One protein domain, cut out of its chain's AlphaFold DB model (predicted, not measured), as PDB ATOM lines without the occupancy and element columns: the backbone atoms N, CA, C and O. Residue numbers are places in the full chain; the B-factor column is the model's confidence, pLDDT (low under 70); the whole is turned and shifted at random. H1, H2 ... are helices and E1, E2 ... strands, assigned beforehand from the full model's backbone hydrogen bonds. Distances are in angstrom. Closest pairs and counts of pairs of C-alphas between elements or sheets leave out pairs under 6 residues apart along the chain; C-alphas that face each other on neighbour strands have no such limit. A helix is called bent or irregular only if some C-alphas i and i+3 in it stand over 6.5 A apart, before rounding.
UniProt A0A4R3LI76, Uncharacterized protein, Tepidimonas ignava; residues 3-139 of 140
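AT A GLANCE: This is residues 3 to 139 of the 140 residues of an uncharacterized protein of Tepidimonas ignava (UniProt A0A4R3LI76). A compact body with a long thin tail: helix H1 and the small strand hairpin E1 and E2 pack together in its core, H4 crosses H1 there, and the long helix H3 folds back along H4 as a helical hairpin. Loops, among them residues 20 to 50 with no named element, make up much of the rest, and residues 127 to 139, with H5, stick out from the body. The printed part has 137 residues with five named helices and three named strands, in the order H1, E1, E2, E3, H2, H3, H4, H5; the two-stranded sheet E1 - E2 is antiparallel. The class is mostly helix, though 68 residues, under half, are in named elements. The whole is compact, with a radius of gyration of the C-alphas of 16.3 A, but elongated by the tail, spanning 59 by 36 by 27 A.

HOW THE PARTS SIT: E1, residues 51 to 53, and E2, residues 56 to 58, form a hairpin, antiparallel at 138 degrees, with N 51 and O 58 within hydrogen-bond range at 2.9 A and N 53 and O 56 at 2.8 A. The closest C-alphas of E1 and H1, residues 9 to 19, are those of Ala 52 and Val 12, 5.3 A apart. The closest C-alphas of E1 and H4, residues 112 to 123, are those of Val 51 and Met 117, 6.2 A apart. H4 touches H1 with residues 116 to 121 alone, about perpendicular at 88 degrees, closest at the C-alphas of Thr 120 and Asp 13, 5.8 A. H3, residues 85 to 108, touches H4 with residues 96 to 107 alone, closest at the C-alphas of Leu 100 and Val 118, 5.8 A; this helical hairpin has a shallow tilt of 30 degrees, opposite ways. H2, residues 72 to 77, touches H1, about perpendicular at 75 degrees, closest at the C-alphas of Ala 77 and Ala 18, 6.0 A. The helix packing is mostly crossed, but only just: 1 of these 3 touching pairs is at a shallow tilt. E3, residues 68 to 70, pairs with no named strand, but residues 3 to 4 pair antiparallel with its residues 68 to 69. H5, residues 132 to 137, touches no helix. Each O i to N i+4 pair is within hydrogen-bond range in H1, H2 and H3, against 6 of 8 in H4 and 0 of 2 in H5, where 0 of 3 O i to N i+3 pairs are.

IN THESE COORDINATES: H1 begins at C-alpha 9 (83.573, 2.003, -58.132) and is 15.2 A long. H3 measures 34.0 A, ending at C-alpha 108 (82.589, 23.662, -49.230). H4 measures 17.6 A and is irregular: C-alphas 113 and 116 are 7.1 A apart. H5 ends at C-alpha 137 (108.768, 12.758, -77.777).

THE WHOLE: The two C-alphas farthest apart, those of Asp 37 and Ala 139, are 61.7 A apart. Without the free residues 127 to 139, the body spans 39 by 29 by 26 A. The printed part has no cut; the link from H1 to E1 is long, with 31 residues. pLDDT is under 70 in residues 80 to 82 and 126 to 139.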
ATOM      1  N   LEU A   3      69.313  -2.461 -59.862       94.06
ATOM      2  CA  LEU A   3      70.655  -2.478 -59.289       94.06
ATOM      3  C   LEU A   3      70.517  -2.196 -57.801       94.06
ATOM      4  O   LEU A   3      69.794  -1.274 -57.427       94.06
ATOM      5  N   THR A   4      71.198  -2.975 -56.972       96.56
ATOM      6  CA  THR A   4      71.178  -2.844 -55.514       96.56
ATOM      7  C   THR A   4      72.595  -2.662 -55.001       96.56
ATOM      8  O   THR A   4      73.522  -3.278 -55.522       96.56
ATOM      9  N   ALA A   5      72.763  -1.822 -53.987       95.81
ATOM     10  CA  ALA A   5      74.027  -1.684 -53.285       95.81
ATOM     11  C   ALA A   5      74.443  -3.042 -52.663       95.81
ATOM     12  O   ALA A   5      73.567  -3.825 -52.283       95.81
ATOM     13  N   PRO A   6      75.748  -3.335 -52.532       97.00
ATOM     14  CA  PRO A   6      76.864  -2.418 -52.730       97.00
ATOM     15  C   PRO A   6      77.213  -2.165 -54.204       97.00
ATOM     16  O   PRO A   6      77.341  -3.101 -54.986       97.00
ATOM     17  N   PHE A   7      77.414  -0.898 -54.572       96.06
ATOM     18  CA  PHE A   7      77.910  -0.522 -55.898       96.06
ATOM     19  C   PHE A   7      79.438  -0.574 -55.932       96.06
ATOM     20  O   PHE A   7      80.105  -0.053 -55.034       96.06
ATOM     21  N   ASP A   8      79.996  -1.192 -56.969       96.00
ATOM     22  CA  ASP A   8      81.430  -1.110 -57.248       96.00
ATOM     23  C   ASP A   8      81.825   0.308 -57.736       96.00
ATOM     24  O   ASP A   8      80.951   1.091 -58.129       96.00
ATOM     25  N   PRO A   9      83.125   0.668 -57.730       96.44
ATOM     26  CA  PRO A   9      83.573   2.003 -58.132       96.44
ATOM     27  C   PRO A   9      83.189   2.413 -59.561       96.44
ATOM     28  O   PRO A   9      82.861   3.575 -59.791       96.44
ATOM     29  N   ALA A  10      83.188   1.479 -60.518       95.06
ATOM     30  CA  ALA A  10      82.819   1.771 -61.902       95.06
ATOM     31  C   ALA A  10      81.308   2.018 -62.035       95.06
ATOM     32  O   ALA A  10      80.870   2.891 -62.784       95.06
ATOM     33  N   THR A  11      80.499   1.288 -61.266       95.19
ATOM     34  CA  THR A  11      79.058   1.517 -61.148       95.19
ATOM     35  C   THR A  11      78.768   2.874 -60.502       95.19
ATOM     36  O   THR A  11      77.892   3.591 -60.984       95.19
ATOM     37  N   VAL A  12      79.514   3.273 -59.465       97.12
ATOM     38  CA  VAL A  12      79.390   4.607 -58.847       97.12
ATOM     39  C   VAL A  12      79.684   5.722 -59.854       97.12
ATOM     40  O   VAL A  12      78.852   6.615 -60.004       97.12
ATOM     41  N   ASP A  13      80.808   5.649 -60.573       96.38
ATOM     42  CA  ASP A  13      81.173   6.619 -61.616       96.38
ATOM     43  C   ASP A  13      80.073   6.723 -62.687       96.38
ATOM     44  O   ASP A  13      79.563   7.814 -62.949       96.38
ATOM     45  N   ARG A  14      79.608   5.588 -63.230       94.75
ATOM     46  CA  ARG A  14      78.527   5.560 -64.233       94.75
ATOM     47  C   ARG A  14      77.239   6.208 -63.734       94.75
ATOM     48  O   ARG A  14      76.628   6.991 -64.461       94.75
ATOM     49  N   ILE A  15      76.816   5.896 -62.508       96.38
ATOM     50  CA  ILE A  15      75.605   6.490 -61.933       96.38
ATOM     51  C   ILE A  15      75.798   7.994 -61.745       96.38
ATOM     52  O   ILE A  15      74.928   8.755 -62.158       96.38
ATOM     53  N   ASN A  16      76.923   8.441 -61.185       97.56
ATOM     54  CA  ASN A  16      77.183   9.863 -60.964       97.56
ATOM     55  C   ASN A  16      77.202  10.662 -62.270       97.56
ATOM     56  O   ASN A  16      76.581  11.720 -62.343       97.56
ATOM     57  N   ARG A  17      77.800  10.126 -63.339       95.81
ATOM     58  CA  ARG A  17      77.744  10.757 -64.667       95.81
ATOM     59  C   ARG A  17      76.311  10.907 -65.175       95.81
ATOM     60  O   ARG A  17      75.945  11.972 -65.670       95.81
ATOM     61  N   ALA A  18      75.490   9.869 -65.018       94.81
ATOM     62  CA  ALA A  18      74.082   9.923 -65.401       94.81
ATOM     63  C   ALA A  18      73.298  10.948 -64.557       94.81
ATOM     64  O   ALA A  18      72.531  11.730 -65.111       94.81
ATOM     65  N   GLN A  19      73.531  10.992 -63.241       95.50
ATOM     66  CA  GLN A  19      72.903  11.944 -62.313       95.50
ATOM     67  C   GLN A  19      73.301  13.404 -62.602       95.50
ATOM     68  O   GLN A  19      72.473  14.301 -62.491       95.50
ATOM     69  N   ALA A  20      74.546  13.652 -63.012       95.94
ATOM     70  CA  ALA A  20      75.017  14.976 -63.425       95.94
ATOM     71  C   ALA A  20      74.638  15.343 -64.875       95.94
ATOM     72  O   ALA A  20      74.936  16.449 -65.321       95.94
ATOM     73  N   GLY A  21      74.004  14.435 -65.623       93.81
ATOM     74  CA  GLY A  21      73.603  14.663 -67.012       93.81
ATOM     75  C   GLY A  21      74.768  14.749 -68.004       93.81
ATOM     76  O   GLY A  21      74.600  15.277 -69.102       93.81
ATOM     77  N   VAL A  22      75.945  14.234 -67.640       93.56
ATOM     78  CA  VAL A  22      77.180  14.274 -68.449       93.56
ATOM     79  C   VAL A  22      77.366  12.987 -69.256       93.56
ATOM     80  O   VAL A  22      78.428  12.366 -69.279       93.56
ATOM     81  N   VAL A  23      76.285  12.566 -69.900       91.44
ATOM     82  CA  VAL A  23      76.178  11.339 -70.698       91.44
ATOM     83  C   VAL A  23      75.565  11.664 -72.059       91.44
ATOM     84  O   VAL A  23      75.099  12.781 -72.285       91.44
ATOM     85  N   ALA A  24      75.583  10.700 -72.981       85.56
ATOM     86  CA  ALA A  24      75.139  10.910 -74.356       85.56
ATOM     87  C   ALA A  24      73.643  11.267 -74.451       85.56
ATOM     88  O   ALA A  24      73.292  12.219 -75.156       85.56
ATOM     89  N   ASP A  25      72.798  10.546 -73.706       86.44
ATOM     90  CA  ASP A  25      71.349  10.763 -73.606       86.44
ATOM     91  C   ASP A  25      70.932  10.919 -72.128       86.44
ATOM     92  O   ASP A  25      70.571   9.944 -71.461       86.44
ATOM     93  N   PRO A  26      71.066  12.125 -71.547       84.62
ATOM     94  CA  PRO A  26      70.820  12.333 -70.128       84.62
ATOM     95  C   PRO A  26      69.333  12.211 -69.792       84.62
ATOM     96  O   PRO A  26      68.481  12.876 -70.380       84.62
ATOM     97  N   VAL A  27      69.041  11.405 -68.775       84.88
ATOM     98  CA  VAL A  27      67.709  11.287 -68.174       84.88
ATOM     99  C   VAL A  27      67.575  12.208 -66.966       84.88
ATOM    100  O   VAL A  27      68.570  12.687 -66.422       84.88
ATOM    101  N   HIS A  28      66.340  12.438 -66.516       89.62
ATOM    102  CA  HIS A  28      66.118  13.123 -65.246       89.62
ATOM    103  C   HIS A  28      66.835  12.381 -64.106       89.62
ATOM    104  O   HIS A  28      66.674  11.159 -63.986       89.62
ATOM    105  N   PRO A  29      67.612  13.093 -63.269       93.31
ATOM    106  CA  PRO A  29      68.288  12.471 -62.151       93.31
ATOM    107  C   PRO A  29      67.285  11.953 -61.126       93.31
ATOM    108  O   PRO A  29      66.137  12.397 -61.035       93.31
ATOM    109  N   LEU A  30      67.756  11.017 -60.314       94.88
ATOM    110  CA  LEU A  30      67.033  10.568 -59.142       94.88
ATOM    111  C   LEU A  30      67.224  11.624 -58.058       94.88
ATOM    112  O   LEU A  30      68.348  11.964 -57.686       94.88
ATOM    113  N   THR A  31      66.113  12.145 -57.562       95.94
ATOM    114  CA  THR A  31      66.092  13.186 -56.539       95.94
ATOM    115  C   THR A  31      65.608  12.622 -55.213       95.94
ATOM    116  O   THR A  31      64.894  11.620 -55.147       95.94
ATOM    117  N   CYS A  32      66.033  13.258 -54.126       96.62
ATOM    118  CA  CYS A  32      65.637  12.881 -52.783       96.62
ATOM    119  C   CYS A  32      64.109  12.978 -52.620       96.62
ATOM    120  O   CYS A  32      63.530  14.011 -52.970       96.62
ATOM    121  N   PRO A  33      63.443  11.976 -52.014       95.88
ATOM    122  CA  PRO A  33      62.007  12.050 -51.742       95.88
ATOM    123  C   PRO A  33      61.638  13.218 -50.812       95.88
ATOM    124  O   PRO A  33      60.507  13.698 -50.841       95.88
ATOM    125  N   HIS A  34      62.593  13.712 -50.019       95.62
ATOM    126  CA  HIS A  34      62.406  14.841 -49.107       95.62
ATOM    127  C   HIS A  34      62.708  16.206 -49.751       95.62
ATOM    128  O   HIS A  34      62.593  17.227 -49.083       95.62
ATOM    129  N   ALA A  35      63.038  16.259 -51.050       92.81
ATOM    130  CA  ALA A  35      63.486  17.479 -51.731       92.81
ATOM    131  C   ALA A  35      62.485  18.649 -51.709       92.81
ATOM    132  O   ALA A  35      62.866  19.799 -51.918       92.81
ATOM    133  N   ARG A  36      61.200  18.372 -51.457       88.69
ATOM    134  CA  ARG A  36      60.122  19.376 -51.421       88.69
ATOM    135  C   ARG A  36      60.004  20.124 -50.087       88.69
ATOM    136  O   ARG A  36      59.090  20.925 -49.934       88.69
ATOM    137  N   ASP A  37      60.908  19.888 -49.139       88.69
ATOM    138  CA  ASP A  37      60.938  20.574 -47.839       88.69
ATOM    139  C   ASP A  37      61.505  22.009 -47.889       88.69
ATOM    140  O   ASP A  37      61.504  22.709 -46.876       88.69
ATOM    141  N   GLY A  38      62.006  22.447 -49.051       88.94
ATOM    142  CA  GLY A  38      62.596  23.772 -49.259       88.94
ATOM    143  C   GLY A  38      64.027  23.935 -48.733       88.94
ATOM    144  O   GLY A  38      64.559  25.041 -48.771       88.94
ATOM    145  N   ARG A  39      64.661  22.862 -48.243       91.75
ATOM    146  CA  ARG A  39      66.016  22.883 -47.657       91.75
ATOM    147  C   ARG A  39      67.066  22.195 -48.524       91.75
ATOM    148  O   ARG A  39      68.257  22.334 -48.260       91.75
ATOM    149  N   HIS A  40      66.637  21.451 -49.539       95.44
ATOM    150  CA  HIS A  40      67.525  20.705 -50.423       95.44
ATOM    151  C   HIS A  40      68.242  21.606 -51.418       95.44
ATOM    152  O   HIS A  40      67.663  22.523 -52.000       95.44
ATOM    153  N   ALA A  41      69.519  21.308 -51.633       92.38
ATOM    154  CA  ALA A  41      70.326  22.065 -52.565       92.38
ATOM    155  C   ALA A  41      69.916  21.814 -54.024       92.38
ATOM    156  O   ALA A  41      69.576  20.691 -54.408       92.38
ATOM    157  N   LEU A  42      70.013  22.865 -54.839       95.25
ATOM    158  CA  LEU A  42      70.021  22.776 -56.296       95.25
ATOM    159  C   LEU A  42      71.444  22.426 -56.745       95.25
ATOM    160  O   LEU A  42      72.356  23.223 -56.532       95.25
ATOM    161  N   ALA A  43      71.633  21.245 -57.336       94.88
ATOM    162  CA  ALA A  43      72.925  20.829 -57.874       94.88
ATOM    163  C   ALA A  43      72.771  19.910 -59.086       94.88
ATOM    164  O   ALA A  43      71.913  19.021 -59.103       94.88
ATOM    165  N   GLY A  44      73.590  20.135 -60.118       91.38
ATOM    166  CA  GLY A  44      73.472  19.395 -61.378       91.38
ATOM    167  C   GLY A  44      72.164  19.708 -62.115       91.38
ATOM    168  O   GLY A  44      71.638  18.867 -62.835       91.38
ATOM    169  N   GLY A  45      71.604  20.903 -61.889       91.62
ATOM    170  CA  GLY A  45      70.356  21.364 -62.504       91.62
ATOM    171  C   GLY A  45      69.058  20.900 -61.831       91.62
ATOM    172  O   GLY A  45      67.989  21.301 -62.283       91.62
ATOM    173  N   TYR A  46      69.119  20.105 -60.752       95.62
ATOM    174  CA  TYR A  46      67.930  19.605 -60.046       95.62
ATOM    175  C   TYR A  46      68.041  19.760 -58.527       95.62
ATOM    176  O   TYR A  46      69.128  19.739 -57.948       95.62
ATOM    177  N   VAL A  47      66.892  19.949 -57.870       96.44
ATOM    178  CA  VAL A  47      66.814  20.047 -56.408       96.44
ATOM    179  C   VAL A  47      66.877  18.649 -55.803       96.44
ATOM    180  O   VAL A  47      66.068  17.781 -56.132       96.44
ATOM    181  N   GLY A  48      67.824  18.445 -54.890       96.56
ATOM    182  CA  GLY A  48      67.963  17.199 -54.142       96.56
ATOM    183  C   GLY A  48      68.529  16.032 -54.951       96.56
ATOM    184  O   GLY A  48      68.251  14.890 -54.593       96.56
ATOM    185  N   THR A  49      69.296  16.292 -56.015       97.50
ATOM    186  CA  THR A  49      70.015  15.265 -56.792       97.50
ATOM    187  C   THR A  49      70.778  14.313 -55.872       97.50
ATOM    188  O   THR A  49      71.540  14.747 -55.003       97.50
ATOM    189  N   LEU A  50      70.561  13.009 -56.047       97.88
ATOM    190  CA  LEU A  50      71.249  11.985 -55.271       97.88
ATOM    191  C   LEU A  50      72.633  11.700 -55.858       97.88
ATOM    192  O   LEU A  50      72.816  11.641 -57.073       97.88
ATOM    193  N   VAL A  51      73.601  11.468 -54.977       98.38
ATOM    194  CA  VAL A  51      74.973  11.105 -55.336       98.38
ATOM    195  C   VAL A  51      75.163   9.619 -55.089       98.38
ATOM    196  O   VAL A  51      74.735   9.101 -54.063       98.38
ATOM    197  N   ALA A  52      75.776   8.904 -56.021       98.06
ATOM    198  CA  ALA A  52      76.085   7.496 -55.857       98.06
ATOM    199  C   ALA A  52      77.285   7.297 -54.929       98.06
ATOM    200  O   ALA A  52      78.325   7.940 -55.055       98.06
ATOM    201  N   HIS A  53      77.118   6.349 -54.016       97.75
ATOM    202  CA  HIS A  53      78.113   5.826 -53.093       97.75
ATOM    203  C   HIS A  53      78.088   4.304 -53.165       97.75
ATOM    204  O   HIS A  53      77.111   3.707 -53.618       97.75
ATOM    205  N   ARG A  54      79.107   3.647 -52.601       96.81
ATOM    206  CA  ARG A  54      79.105   2.185 -52.446       96.81
ATOM    207  C   ARG A  54      77.844   1.677 -51.742       96.81
ATOM    208  O   ARG A  54      77.326   0.638 -52.116       96.81
ATOM    209  N   GLN A  55      77.338   2.400 -50.745       96.06
ATOM    210  CA  GLN A  55      76.163   2.007 -49.955       96.06
ATOM    211  C   GLN A  55      74.805   2.339 -50.599       96.06
ATOM    212  O   GLN A  55      73.769   1.970 -50.049       96.06
ATOM    213  N   GLY A  56      74.789   3.026 -51.744       97.44
ATOM    214  CA  GLY A  56      73.561   3.454 -52.410       97.44
ATOM    215  C   GLY A  56      73.622   4.894 -52.908       97.44
ATOM    216  O   GLY A  56      74.672   5.527 -52.935       97.44
ATOM    217  N   LEU A  57      72.468   5.414 -53.298       97.94
ATOM    218  CA  LEU A  57      72.257   6.811 -53.653       97.94
ATOM    219  C   LEU A  57      72.006   7.627 -52.383       97.94
ATOM    220  O   LEU A  57      71.053   7.355 -51.658       97.94
ATOM    221  N   VAL A  58      72.852   8.614 -52.112       98.31
ATOM    222  CA  VAL A  58      72.840   9.424 -50.892       98.31
ATOM    223  C   VAL A  58      72.472  10.861 -51.233       98.31
ATOM    224  O   VAL A  58      73.037  11.456 -52.149       98.31
ATOM    225  N   CYS A  59      71.542  11.443 -50.481       97.69
ATOM    226  CA  CYS A  59      71.230  12.861 -50.578       97.69
ATOM    227  C   CYS A  59      72.311  13.700 -49.872       97.69
ATOM    228  O   CYS A  59      72.510  13.516 -48.667       97.69
ATOM    229  N   PRO A  60      72.949  14.667 -50.561       97.44
ATOM    230  CA  PRO A  60      73.943  15.538 -49.938       97.44
ATOM    231  C   PRO A  60      73.411  16.399 -48.788       97.44
ATOM    232  O   PRO A  60      74.147  16.714 -47.860       97.44
ATOM    233  N   THR A  61      72.127  16.766 -48.834       96.31
ATOM    234  CA  THR A  61      71.524  17.685 -47.861       96.31
ATOM    235  C   THR A  61      71.053  16.977 -46.591       96.31
ATOM    236  O   THR A  61      71.383  17.417 -45.497       96.31
ATOM    237  N   CYS A  62      70.262  15.906 -46.715       96.12
ATOM    238  CA  CYS A  62      69.600  15.281 -45.561       96.12
ATOM    239  C   CYS A  62      70.135  13.888 -45.203       96.12
ATOM    240  O   CYS A  62      69.651  13.276 -44.255       96.12
ATOM    241  N   GLY A  63      71.092  13.355 -45.969       96.12
ATOM    242  CA  GLY A  63      71.678  12.037 -45.719       96.12
ATOM    243  C   GLY A  63      70.763  10.850 -46.035       96.12
ATOM    244  O   GLY A  63      71.149   9.716 -45.771       96.12
ATOM    245  N   HIS A  64      69.574  11.076 -46.612       97.19
ATOM    246  CA  HIS A  64      68.704   9.997 -47.087       97.19
ATOM    247  C   HIS A  64      69.475   9.040 -48.003       97.19
ATOM    248  O   HIS A  64      70.177   9.496 -48.907       97.19
ATOM    249  N   VAL A  65      69.300   7.731 -47.793       97.69
ATOM    250  CA  VAL A  65      69.943   6.681 -48.588       97.69
ATOM    251  C   VAL A  65      68.889   5.827 -49.282       97.69
ATOM    252  O   VAL A  65      68.030   5.237 -48.630       97.69
ATOM    253  N   GLN A  66      69.014   5.703 -50.600       96.75
ATOM    254  CA  GLN A  66      68.279   4.746 -51.418       96.75
ATOM    255  C   GLN A  66      69.252   3.674 -51.923       96.75
ATOM    256  O   GLN A  66      70.144   3.944 -52.725       96.75
ATOM    257  N   SER A  67      69.091   2.435 -51.464       96.50
ATOM    258  CA  SER A  67      70.019   1.331 -51.756       96.50
ATOM    259  C   SER A  67      69.793   0.654 -53.112       96.50
ATOM    260  O   SER A  67      70.445  -0.343 -53.413       96.50
ATOM    261  N   TRP A  68      68.879   1.162 -53.940       95.06
ATOM    262  CA  TRP A  68      68.519   0.558 -55.220       95.06
ATOM    263  C   TRP A  68      68.188   1.594 -56.295       95.06
ATOM    264  O   TRP A  68      67.817   2.724 -55.992       95.06
ATOM    265  N   LEU A  69      68.298   1.214 -57.570       93.69
ATOM    266  CA  LEU A  69      67.840   2.020 -58.706       93.69
ATOM    267  C   LEU A  69      67.420   1.149 -59.901       93.69
ATOM    268  O   LEU A  69      67.913   0.025 -60.048       93.69
ATOM    269  N   PRO A  70      66.537   1.634 -60.792       90.50
ATOM    270  CA  PRO A  70      66.212   0.909 -62.013       90.50
ATOM    271  C   PRO A  70      67.436   0.843 -62.935       90.50
ATOM    272  O   PRO A  70      67.958   1.873 -63.356       90.50
ATOM    273  N   ALA A  71      67.845  -0.359 -63.354       88.44
ATOM    274  CA  ALA A  71      68.975  -0.534 -64.279       88.44
ATOM    275  C   ALA A  71      68.747   0.148 -65.649       88.44
ATOM    276  O   ALA A  71      69.685   0.354 -66.416       88.44
ATOM    277  N   ALA A  72      67.491   0.481 -65.971       86.50
ATOM    278  CA  ALA A  72      67.123   1.217 -67.176       86.50
ATOM    279  C   ALA A  72      67.718   2.633 -67.223       86.50
ATOM    280  O   ALA A  72      68.023   3.096 -68.316       86.50
ATOM    281  N   VAL A  73      67.942   3.270 -66.065       83.88
ATOM    282  CA  VAL A  73      68.550   4.609 -65.971       83.88
ATOM    283  C   VAL A  73      69.927   4.625 -66.641       83.88
ATOM    284  O   VAL A  73      70.199   5.487 -67.468       83.88
ATOM    285  N   LEU A  74      70.768   3.624 -66.350       86.25
ATOM    286  CA  LEU A  74      72.111   3.530 -66.933       86.25
ATOM    287  C   LEU A  74      72.078   3.159 -68.416       86.25
ATOM    288  O   LEU A  74      72.766   3.776 -69.218       86.25
ATOM    289  N   ARG A  75      71.236   2.192 -68.799       86.19
ATOM    290  CA  ARG A  75      71.126   1.790 -70.211       86.19
ATOM    291  C   ARG A  75      70.647   2.924 -71.108       86.19
ATOM    292  O   ARG A  75      71.016   2.956 -72.273       86.19
ATOM    293  N   GLN A  76      69.781   3.797 -70.597       80.62
ATOM    294  CA  GLN A  76      69.313   4.947 -71.358       80.62
ATOM    295  C   GLN A  76      70.417   5.994 -71.506       80.62
ATOM    296  O   GLN A  76      70.671   6.413 -72.626       80.62
ATOM    297  N   ALA A  77      71.135   6.306 -70.421       80.38
ATOM    298  CA  ALA A  77      72.281   7.216 -70.433       80.38
ATOM    299  C   ALA A  77      73.357   6.855 -71.478       80.38
ATOM    300  O   ALA A  77      74.038   7.732 -72.012       80.38
ATOM    301  N   GLU A  78      73.501   5.564 -71.772       80.50
ATOM    302  CA  GLU A  78      74.491   5.007 -72.701       80.50
ATOM    303  C   GLU A  78      74.050   5.002 -74.169       80.50
ATOM    304  O   GLU A  78      74.841   4.644 -75.042       80.50
ATOM    305  N   ARG A  79      72.806   5.384 -74.478       78.62
ATOM    306  CA  ARG A  79      72.344   5.431 -75.869       78.62
ATOM    307  C   ARG A  79      72.995   6.594 -76.607       78.62
ATOM    308  O   ARG A  79      72.975   7.732 -76.145       78.62
ATOM    309  N   ALA A  80      73.537   6.304 -77.787       66.81
ATOM    310  CA  ALA A  80      73.947   7.339 -78.721       66.81
ATOM    311  C   ALA A  80      72.700   8.084 -79.225       66.81
ATOM    312  O   ALA A  80      71.735   7.452 -79.651       66.81
ATOM    313  N   GLY A  81      72.719   9.414 -79.141       66.69
ATOM    314  CA  GLY A  81      71.703  10.274 -79.746       66.69
ATOM    315  C   GLY A  81      72.134  10.765 -81.130       66.69
ATOM    316  O   GLY A  81      73.320  10.749 -81.453       66.69
ATOM    317  N   ASP A  82      71.187  11.283 -81.910       68.56
ATOM    318  CA  ASP A  82      71.394  11.751 -83.296       68.56
ATOM    319  C   ASP A  82      72.085  13.131 -83.401       68.56
ATOM    320  O   ASP A  82      71.859  13.906 -84.331       68.56
ATOM    321  N   VAL A  83      72.928  13.482 -82.428       75.88
ATOM    322  CA  VAL A  83      73.636  14.768 -82.361       75.88
ATOM    323  C   VAL A  83      75.072  14.579 -82.843       75.88
ATOM    324  O   VAL A  83      75.701  13.565 -82.550       75.88
ATOM    325  N   SER A  84      75.632  15.566 -83.551       84.69
ATOM    326  CA  SER A  84      77.042  15.496 -83.953       84.69
ATOM    327  C   SER A  84      77.956  15.340 -82.731       84.69
ATOM    328  O   SER A  84      77.747  15.979 -81.695       84.69
ATOM    329  N   ALA A  85      79.003  14.521 -82.863       83.56
ATOM    330  CA  ALA A  85      79.922  14.222 -81.763       83.56
ATOM    331  C   ALA A  85      80.537  15.493 -81.142       83.56
ATOM    332  O   ALA A  85      80.651  15.602 -79.924       83.56
ATOM    333  N   ALA A  86      80.858  16.498 -81.967       85.94
ATOM    334  CA  ALA A  86      81.396  17.775 -81.497       85.94
ATOM    335  C   ALA A  86      80.370  18.593 -80.690       85.94
ATOM    336  O   ALA A  86      80.700  19.123 -79.628       85.94
ATOM    337  N   ALA A  87      79.118  18.682 -81.155       86.50
ATOM    338  CA  ALA A  87      78.060  19.381 -80.424       86.50
ATOM    339  C   ALA A  87      77.712  18.663 -79.112       86.50
ATOM    340  O   ALA A  87      77.500  19.314 -78.087       86.50
ATOM    341  N   GLN A  88      77.718  17.329 -79.125       87.19
ATOM    342  CA  GLN A  88      77.533  16.520 -77.929       87.19
ATOM    343  C   GLN A  88      78.667  16.743 -76.919       87.19
ATOM    344  O   GLN A  88      78.383  17.006 -75.752       87.19
ATOM    345  N   ALA A  89      79.929  16.733 -77.357       88.62
ATOM    346  CA  ALA A  89      81.079  16.990 -76.490       88.62
ATOM    347  C   ALA A  89      81.015  18.381 -75.838       88.62
ATOM    348  O   ALA A  89      81.169  18.501 -74.625       88.62
ATOM    349  N   MET A  90      80.700  19.427 -76.613       91.25
ATOM    350  CA  MET A  90      80.535  20.787 -76.082       91.25
ATOM    351  C   MET A  90      79.395  20.887 -75.060       91.25
ATOM    352  O   MET A  90      79.526  21.578 -74.047       91.25
ATOM    353  N   ARG A  91      78.269  20.203 -75.309       91.81
ATOM    354  CA  ARG A  91      77.147  20.141 -74.362       91.81
ATOM    355  C   ARG A  91      77.563  19.449 -73.068       91.81
ATOM    356  O   ARG A  91      77.332  20.010 -72.000       91.81
ATOM    357  N   ILE A  92      78.171  18.267 -73.169       92.38
ATOM    358  CA  ILE A  92      78.624  17.483 -72.015       92.38
ATOM    359  C   ILE A  92      79.611  18.296 -71.183       92.38
ATOM    360  O   ILE A  92      79.444  18.365 -69.971       92.38
ATOM    361  N   GLU A  93      80.576  18.971 -71.808       94.94
ATOM    362  CA  GLU A  93      81.570  19.773 -71.092       94.94
ATOM    363  C   GLU A  93      80.940  20.955 -70.342       94.94
ATOM    364  O   GLU A  93      81.228  21.181 -69.166       94.94
ATOM    365  N   ARG A  94      80.005  21.676 -70.976       95.12
ATOM    366  CA  ARG A  94      79.270  22.761 -70.308       95.12
ATOM    367  C   ARG A  94      78.473  22.244 -69.109       95.12
ATOM    368  O   ARG A  94      78.507  22.850 -68.039       95.12
ATOM    369  N   THR A  95      77.756  21.134 -69.288       95.50
ATOM    370  CA  THR A  95      76.983  20.498 -68.215       95.50
ATOM    371  C   THR A  95      77.896  20.014 -67.090       95.50
ATOM    372  O   THR A  95      77.597  20.264 -65.924       95.50
ATOM    373  N   ARG A  96      79.043  19.412 -67.428       96.88
ATOM    374  CA  ARG A  96      80.061  18.950 -66.477       96.88
ATOM    375  C   ARG A  96      80.570  20.095 -65.621       96.88
ATOM    376  O   ARG A  96      80.568  19.965 -64.402       96.88
ATOM    377  N   GLN A  97      80.956  21.212 -66.235       97.38
ATOM    378  CA  GLN A  97      81.479  22.360 -65.500       97.38
ATOM    379  C   GLN A  97      80.424  22.966 -64.564       97.38
ATOM    380  O   GLN A  97      80.713  23.198 -63.392       97.38
ATOM    381  N   SER A  98      79.185  23.136 -65.042       97.31
ATOM    382  CA  SER A  98      78.082  23.637 -64.210       97.31
ATOM    383  C   SER A  98      77.797  22.716 -63.021       97.31
ATOM    384  O   SER A  98      77.698  23.186 -61.890       97.31
ATOM    385  N   ALA A  99      77.688  21.404 -63.256       97.56
ATOM    386  CA  ALA A  99      77.450  20.436 -62.191       97.56
ATOM    387  C   ALA A  99      78.619  20.404 -61.194       97.56
ATOM    388  O   ALA A  99      78.400  20.391 -59.984       97.56
ATOM    389  N   LEU A 100      79.861  20.440 -61.683       98.31
ATOM    390  CA  LEU A 100      81.055  20.433 -60.843       98.31
ATOM    391  C   LEU A 100      81.082  21.642 -59.904       98.31
ATOM    392  O   LEU A 100      81.369  21.490 -58.716       98.31
ATOM    393  N   ASP A 101      80.744  22.827 -60.408       98.31
ATOM    394  CA  ASP A 101      80.686  24.038 -59.594       98.31
ATOM    395  C   ASP A 101      79.604  23.953 -58.512       98.31
ATOM    396  O   ASP A 101      79.862  24.338 -57.365       98.31
ATOM    397  N   ASP A 102      78.434  23.398 -58.837       98.25
ATOM    398  CA  ASP A 102      77.360  23.167 -57.870       98.25
ATOM    399  C   ASP A 102      77.803  22.206 -56.757       98.25
ATOM    400  O   ASP A 102      77.741  22.546 -55.573       98.25
ATOM    401  N   PHE A 103      78.308  21.020 -57.108       98.50
ATOM    402  CA  PHE A 103      78.696  20.016 -56.113       98.50
ATOM    403  C   PHE A 103      79.905  20.457 -55.280       98.50
ATOM    404  O   PHE A 103      79.927  20.230 -54.069       98.50
ATOM    405  N   ARG A 104      80.860  21.194 -55.862       98.50
ATOM    406  CA  ARG A 104      81.947  21.825 -55.096       98.50
ATOM    407  C   ARG A 104      81.428  22.850 -54.085       98.50
ATOM    408  O   ARG A 104      81.999  22.963 -53.000       98.50
ATOM    409  N   ARG A 105      80.363  23.605 -54.397       98.38
ATOM    410  CA  ARG A 105      79.726  24.502 -53.409       98.38
ATOM    411  C   ARG A 105      79.155  23.707 -52.237       98.38
ATOM    412  O   ARG A 105      79.337  24.137 -51.102       98.38
ATOM    413  N   LEU A 106      78.536  22.553 -52.490       98.00
ATOM    414  CA  LEU A 106      78.008  21.687 -51.428       98.00
ATOM    415  C   LEU A 106      79.113  21.152 -50.521       98.00
ATOM    416  O   LEU A 106      79.003  21.269 -49.301       98.00
ATOM    417  N   VAL A 107      80.206  20.648 -51.101       98.50
ATOM    418  CA  VAL A 107      81.363  20.170 -50.329       98.50
ATOM    419  C   VAL A 107      81.937  21.288 -49.459       98.50
ATOM    420  O   VAL A 107      82.130  21.090 -48.261       98.50
ATOM    421  N   ARG A 108      82.136  22.494 -50.013       98.19
ATOM    422  CA  ARG A 108      82.589  23.662 -49.230       98.19
ATOM    423  C   ARG A 108      81.604  24.064 -48.129       98.19
ATOM    424  O   ARG A 108      82.027  24.596 -47.110       98.19
ATOM    425  N   GLY A 109      80.314  23.798 -48.323       97.12
ATOM    426  CA  GLY A 109      79.263  23.971 -47.319       97.12
ATOM    427  C   GLY A 109      79.172  22.840 -46.285       97.12
ATOM    428  O   GLY A 109      78.230  22.834 -45.498       97.12
ATOM    429  N   GLY A 110      80.102  21.879 -46.288       97.25
ATOM    430  CA  GLY A 110      80.158  20.768 -45.332       97.25
ATOM    431  C   GLY A 110      79.376  19.516 -45.742       97.25
ATOM    432  O   GLY A 110      79.367  18.532 -45.006       97.25
ATOM    433  N   GLN A 111      78.748  19.501 -46.920       97.56
ATOM    434  CA  GLN A 111      77.988  18.350 -47.423       97.56
ATOM    435  C   GLN A 111      78.930  17.354 -48.110       97.56
ATOM    436  O   GLN A 111      78.927  17.193 -49.330       97.56
ATOM    437  N   LEU A 112      79.774  16.689 -47.318       97.69
ATOM    438  CA  LEU A 112      80.847  15.818 -47.820       97.69
ATOM    439  C   LEU A 112      80.342  14.600 -48.607       97.69
ATOM    440  O   LEU A 112      81.071  14.046 -49.424       97.69
ATOM    441  N   SER A 113      79.077  14.206 -48.438       97.62
ATOM    442  CA  SER A 113      78.442  13.171 -49.263       97.62
ATOM    443  C   SER A 113      78.283  13.574 -50.739       97.62
ATOM    444  O   SER A 113      77.978  12.711 -51.560       97.62
ATOM    445  N   ALA A 114      78.537  14.836 -51.104       98.31
ATOM    446  CA  ALA A 114      78.672  15.274 -52.492       98.31
ATOM    447  C   ALA A 114      80.045  14.968 -53.122       98.31
ATOM    448  O   ALA A 114      80.161  15.012 -54.346       98.31
ATOM    449  N   GLN A 115      81.075  14.645 -52.329       98.44
ATOM    450  CA  GLN A 115      82.449  14.485 -52.822       98.44
ATOM    451  C   GLN A 115      82.591  13.456 -53.959       98.44
ATOM    452  O   GLN A 115      83.214  13.798 -54.960       98.44
ATOM    453  N   PRO A 116      81.953  12.267 -53.922       98.38
ATOM    454  CA  PRO A 116      82.100  11.302 -55.016       98.38
ATOM    455  C   PRO A 116      81.631  11.824 -56.379       98.38
ATOM    456  O   PRO A 116      82.133  11.400 -57.421       98.38
ATOM    457  N   MET A 117      80.672  12.755 -56.392       98.44
ATOM    458  CA  MET A 117      80.244  13.425 -57.617       98.44
ATOM    459  C   MET A 117      81.316  14.390 -58.131       98.44
ATOM    460  O   MET A 117      81.584  14.420 -59.328       98.44
ATOM    461  N   VAL A 118      81.950  15.154 -57.235       98.56
ATOM    462  CA  VAL A 118      83.076  16.039 -57.579       98.56
ATOM    463  C   VAL A 118      84.210  15.221 -58.194       98.56
ATOM    464  O   VAL A 118      84.636  15.533 -59.303       98.56
ATOM    465  N   ASP A 119      84.601  14.124 -57.544       98.25
ATOM    466  CA  ASP A 119      85.673  13.241 -58.017       98.25
ATOM    467  C   ASP A 119      85.363  12.683 -59.417       98.25
ATOM    468  O   ASP A 119      86.216  12.689 -60.306       98.25
ATOM    469  N   THR A 120      84.111  12.262 -59.640       97.88
ATOM    470  CA  THR A 120      83.626  11.779 -60.945       97.88
ATOM    471  C   THR A 120      83.797  12.851 -62.029       97.88
ATOM    472  O   THR A 120      84.329  12.583 -63.106       97.88
ATOM    473  N   LEU A 121      83.350  14.081 -61.759       97.75
ATOM    474  CA  LEU A 121      83.343  15.174 -62.736       97.75
ATOM    475  C   LEU A 121      84.736  15.767 -62.994       97.75
ATOM    476  O   LEU A 121      84.983  16.291 -64.083       97.75
ATOM    477  N   GLU A 122      85.641  15.691 -62.020       96.94
ATOM    478  CA  GLU A 122      87.049  16.064 -62.176       96.94
ATOM    479  C   GLU A 122      87.816  15.022 -62.994       96.94
ATOM    480  O   GLU A 122      88.544  15.392 -63.914       96.94
ATOM    481  N   ALA A 123      87.590  13.729 -62.742       95.75
ATOM    482  CA  ALA A 123      88.219  12.645 -63.496       95.75
ATOM    483  C   ALA A 123      87.827  12.626 -64.987       95.75
ATOM    484  O   ALA A 123      88.556  12.071 -65.809       95.75
ATOM    485  N   MET A 124      86.686  13.227 -65.340       92.06
ATOM    486  CA  MET A 124      86.241  13.398 -66.727       92.06
ATOM    487  C   MET A 124      86.971  14.506 -67.488       92.06
ATOM    488  O   MET A 124      86.916  14.506 -68.719       92.06
ATOM    489  N   ALA A 125      87.589  15.470 -66.799       82.69
ATOM    490  CA  ALA A 125      88.271  16.562 -67.479       82.69
ATOM    491  C   ALA A 125      89.381  15.990 -68.380       82.69
ATOM    492  O   ALA A 125      90.074  15.048 -67.974       82.69
ATOM    493  N   PRO A 126      89.571  16.533 -69.598       69.56
ATOM    494  CA  PRO A 126      90.696  16.132 -70.422       69.56
ATOM    495  C   PRO A 126      91.964  16.327 -69.597       69.56
ATOM    496  O   PRO A 126      92.176  17.394 -69.015       69.56
ATOM    497  N   ARG A 127      92.790  15.279 -69.512       56.00
ATOM    498  CA  ARG A 127      94.106  15.404 -68.895       56.00
ATOM    499  C   ARG A 127      94.831  16.475 -69.688       56.00
ATOM    500  O   ARG A 127      95.154  16.257 -70.852       56.00
ATOM    501  N   VAL A 128      95.018  17.645 -69.084       52.78
ATOM    502  CA  VAL A 128      95.925  18.644 -69.631       52.78
ATOM    503  C   VAL A 128      97.268  17.939 -69.647       52.78
ATOM    504  O   VAL A 128      97.831  17.678 -68.586       52.78
ATOM    505  N   SER A 129      97.729  17.541 -70.830       47.59
ATOM    506  CA  SER A 129      99.112  17.139 -71.016       47.59
ATOM    507  C   SER A 129      99.929  18.359 -70.625       47.59
ATOM    508  O   SER A 129     100.020  19.332 -71.378       47.59
ATOM    509  N   THR A 130     100.439  18.374 -69.399       48.53
ATOM    510  CA  THR A 130     101.489  19.308 -69.032       48.53
ATOM    511  C   THR A 130     102.608  19.068 -70.041       48.53
ATOM    512  O   THR A 130     102.953  17.922 -70.316       48.53
ATOM    513  N   GLY A 131     103.129  20.131 -70.655       45.91
ATOM    514  CA  GLY A 131     104.060  20.070 -71.793       45.91
ATOM    515  C   GLY A 131     105.369  19.293 -71.573       45.91
ATOM    516  O   GLY A 131     106.200  19.278 -72.469       45.91
ATOM    517  N   ALA A 132     105.545  18.626 -70.430       51.00
ATOM    518  CA  ALA A 132     106.652  17.726 -70.139       51.00
ATOM    519  C   ALA A 132     106.647  16.453 -71.012       51.00
ATOM    520  O   ALA A 132     107.716  15.955 -71.350       51.00
ATOM    521  N   ASP A 133     105.480  15.961 -71.447       48.03
ATOM    522  CA  ASP A 133     105.408  14.768 -72.313       48.03
ATOM    523  C   ASP A 133     105.741  15.075 -73.787       48.03
ATOM    524  O   ASP A 133     106.108  14.180 -74.548       48.03
ATOM    525  N   ALA A 134     105.652  16.345 -74.201       48.91
ATOM    526  CA  ALA A 134     105.993  16.769 -75.560       48.91
ATOM    527  C   ALA A 134     107.513  16.894 -75.773       48.91
ATOM    528  O   ALA A 134     107.995  16.684 -76.884       48.91
ATOM    529  N   GLU A 135     108.275  17.195 -74.717       44.25
ATOM    530  CA  GLU A 135     109.733  17.357 -74.798       44.25
ATOM    531  C   GLU A 135     110.464  16.005 -74.880       44.25
ATOM    532  O   GLU A 135     111.496  15.898 -75.539       44.25
ATOM    533  N   LEU A 136     109.889  14.938 -74.309       52.69
ATOM    534  CA  LEU A 136     110.450  13.584 -74.400       52.69
ATOM    535  C   LEU A 136     110.189  12.911 -75.761       52.69
ATOM    536  O   LEU A 136     110.943  12.029 -76.162       52.69
ATOM    537  N   ALA A 137     109.141  13.325 -76.479       47.91
ATOM    538  CA  ALA A 137     108.768  12.758 -77.777       47.91
ATOM    539  C   ALA A 137     109.545  13.357 -78.963       47.91
ATOM    540  O   ALA A 137     109.545  12.773 -80.043       47.91
ATOM    541  N   LEU A 138     110.199  14.510 -78.777       51.97
ATOM    542  CA  LEU A 138     111.032  15.153 -79.803       51.97
ATOM    543  C   LEU A 138     112.537  14.880 -79.618       51.97
ATOM    544  O   LEU A 138     113.341  15.282 -80.456       51.97
ATOM    545  N   ALA A 139     112.909  14.221 -78.518       52.62
ATOM    546  CA  ALA A 139     114.285  13.875 -78.164       52.62
ATOM    547  C   ALA A 139     114.619  12.378 -78.365       52.62
ATOM    548  O   ALA A 139     115.698  11.942 -77.956       52.62
TER     549      ALA A 139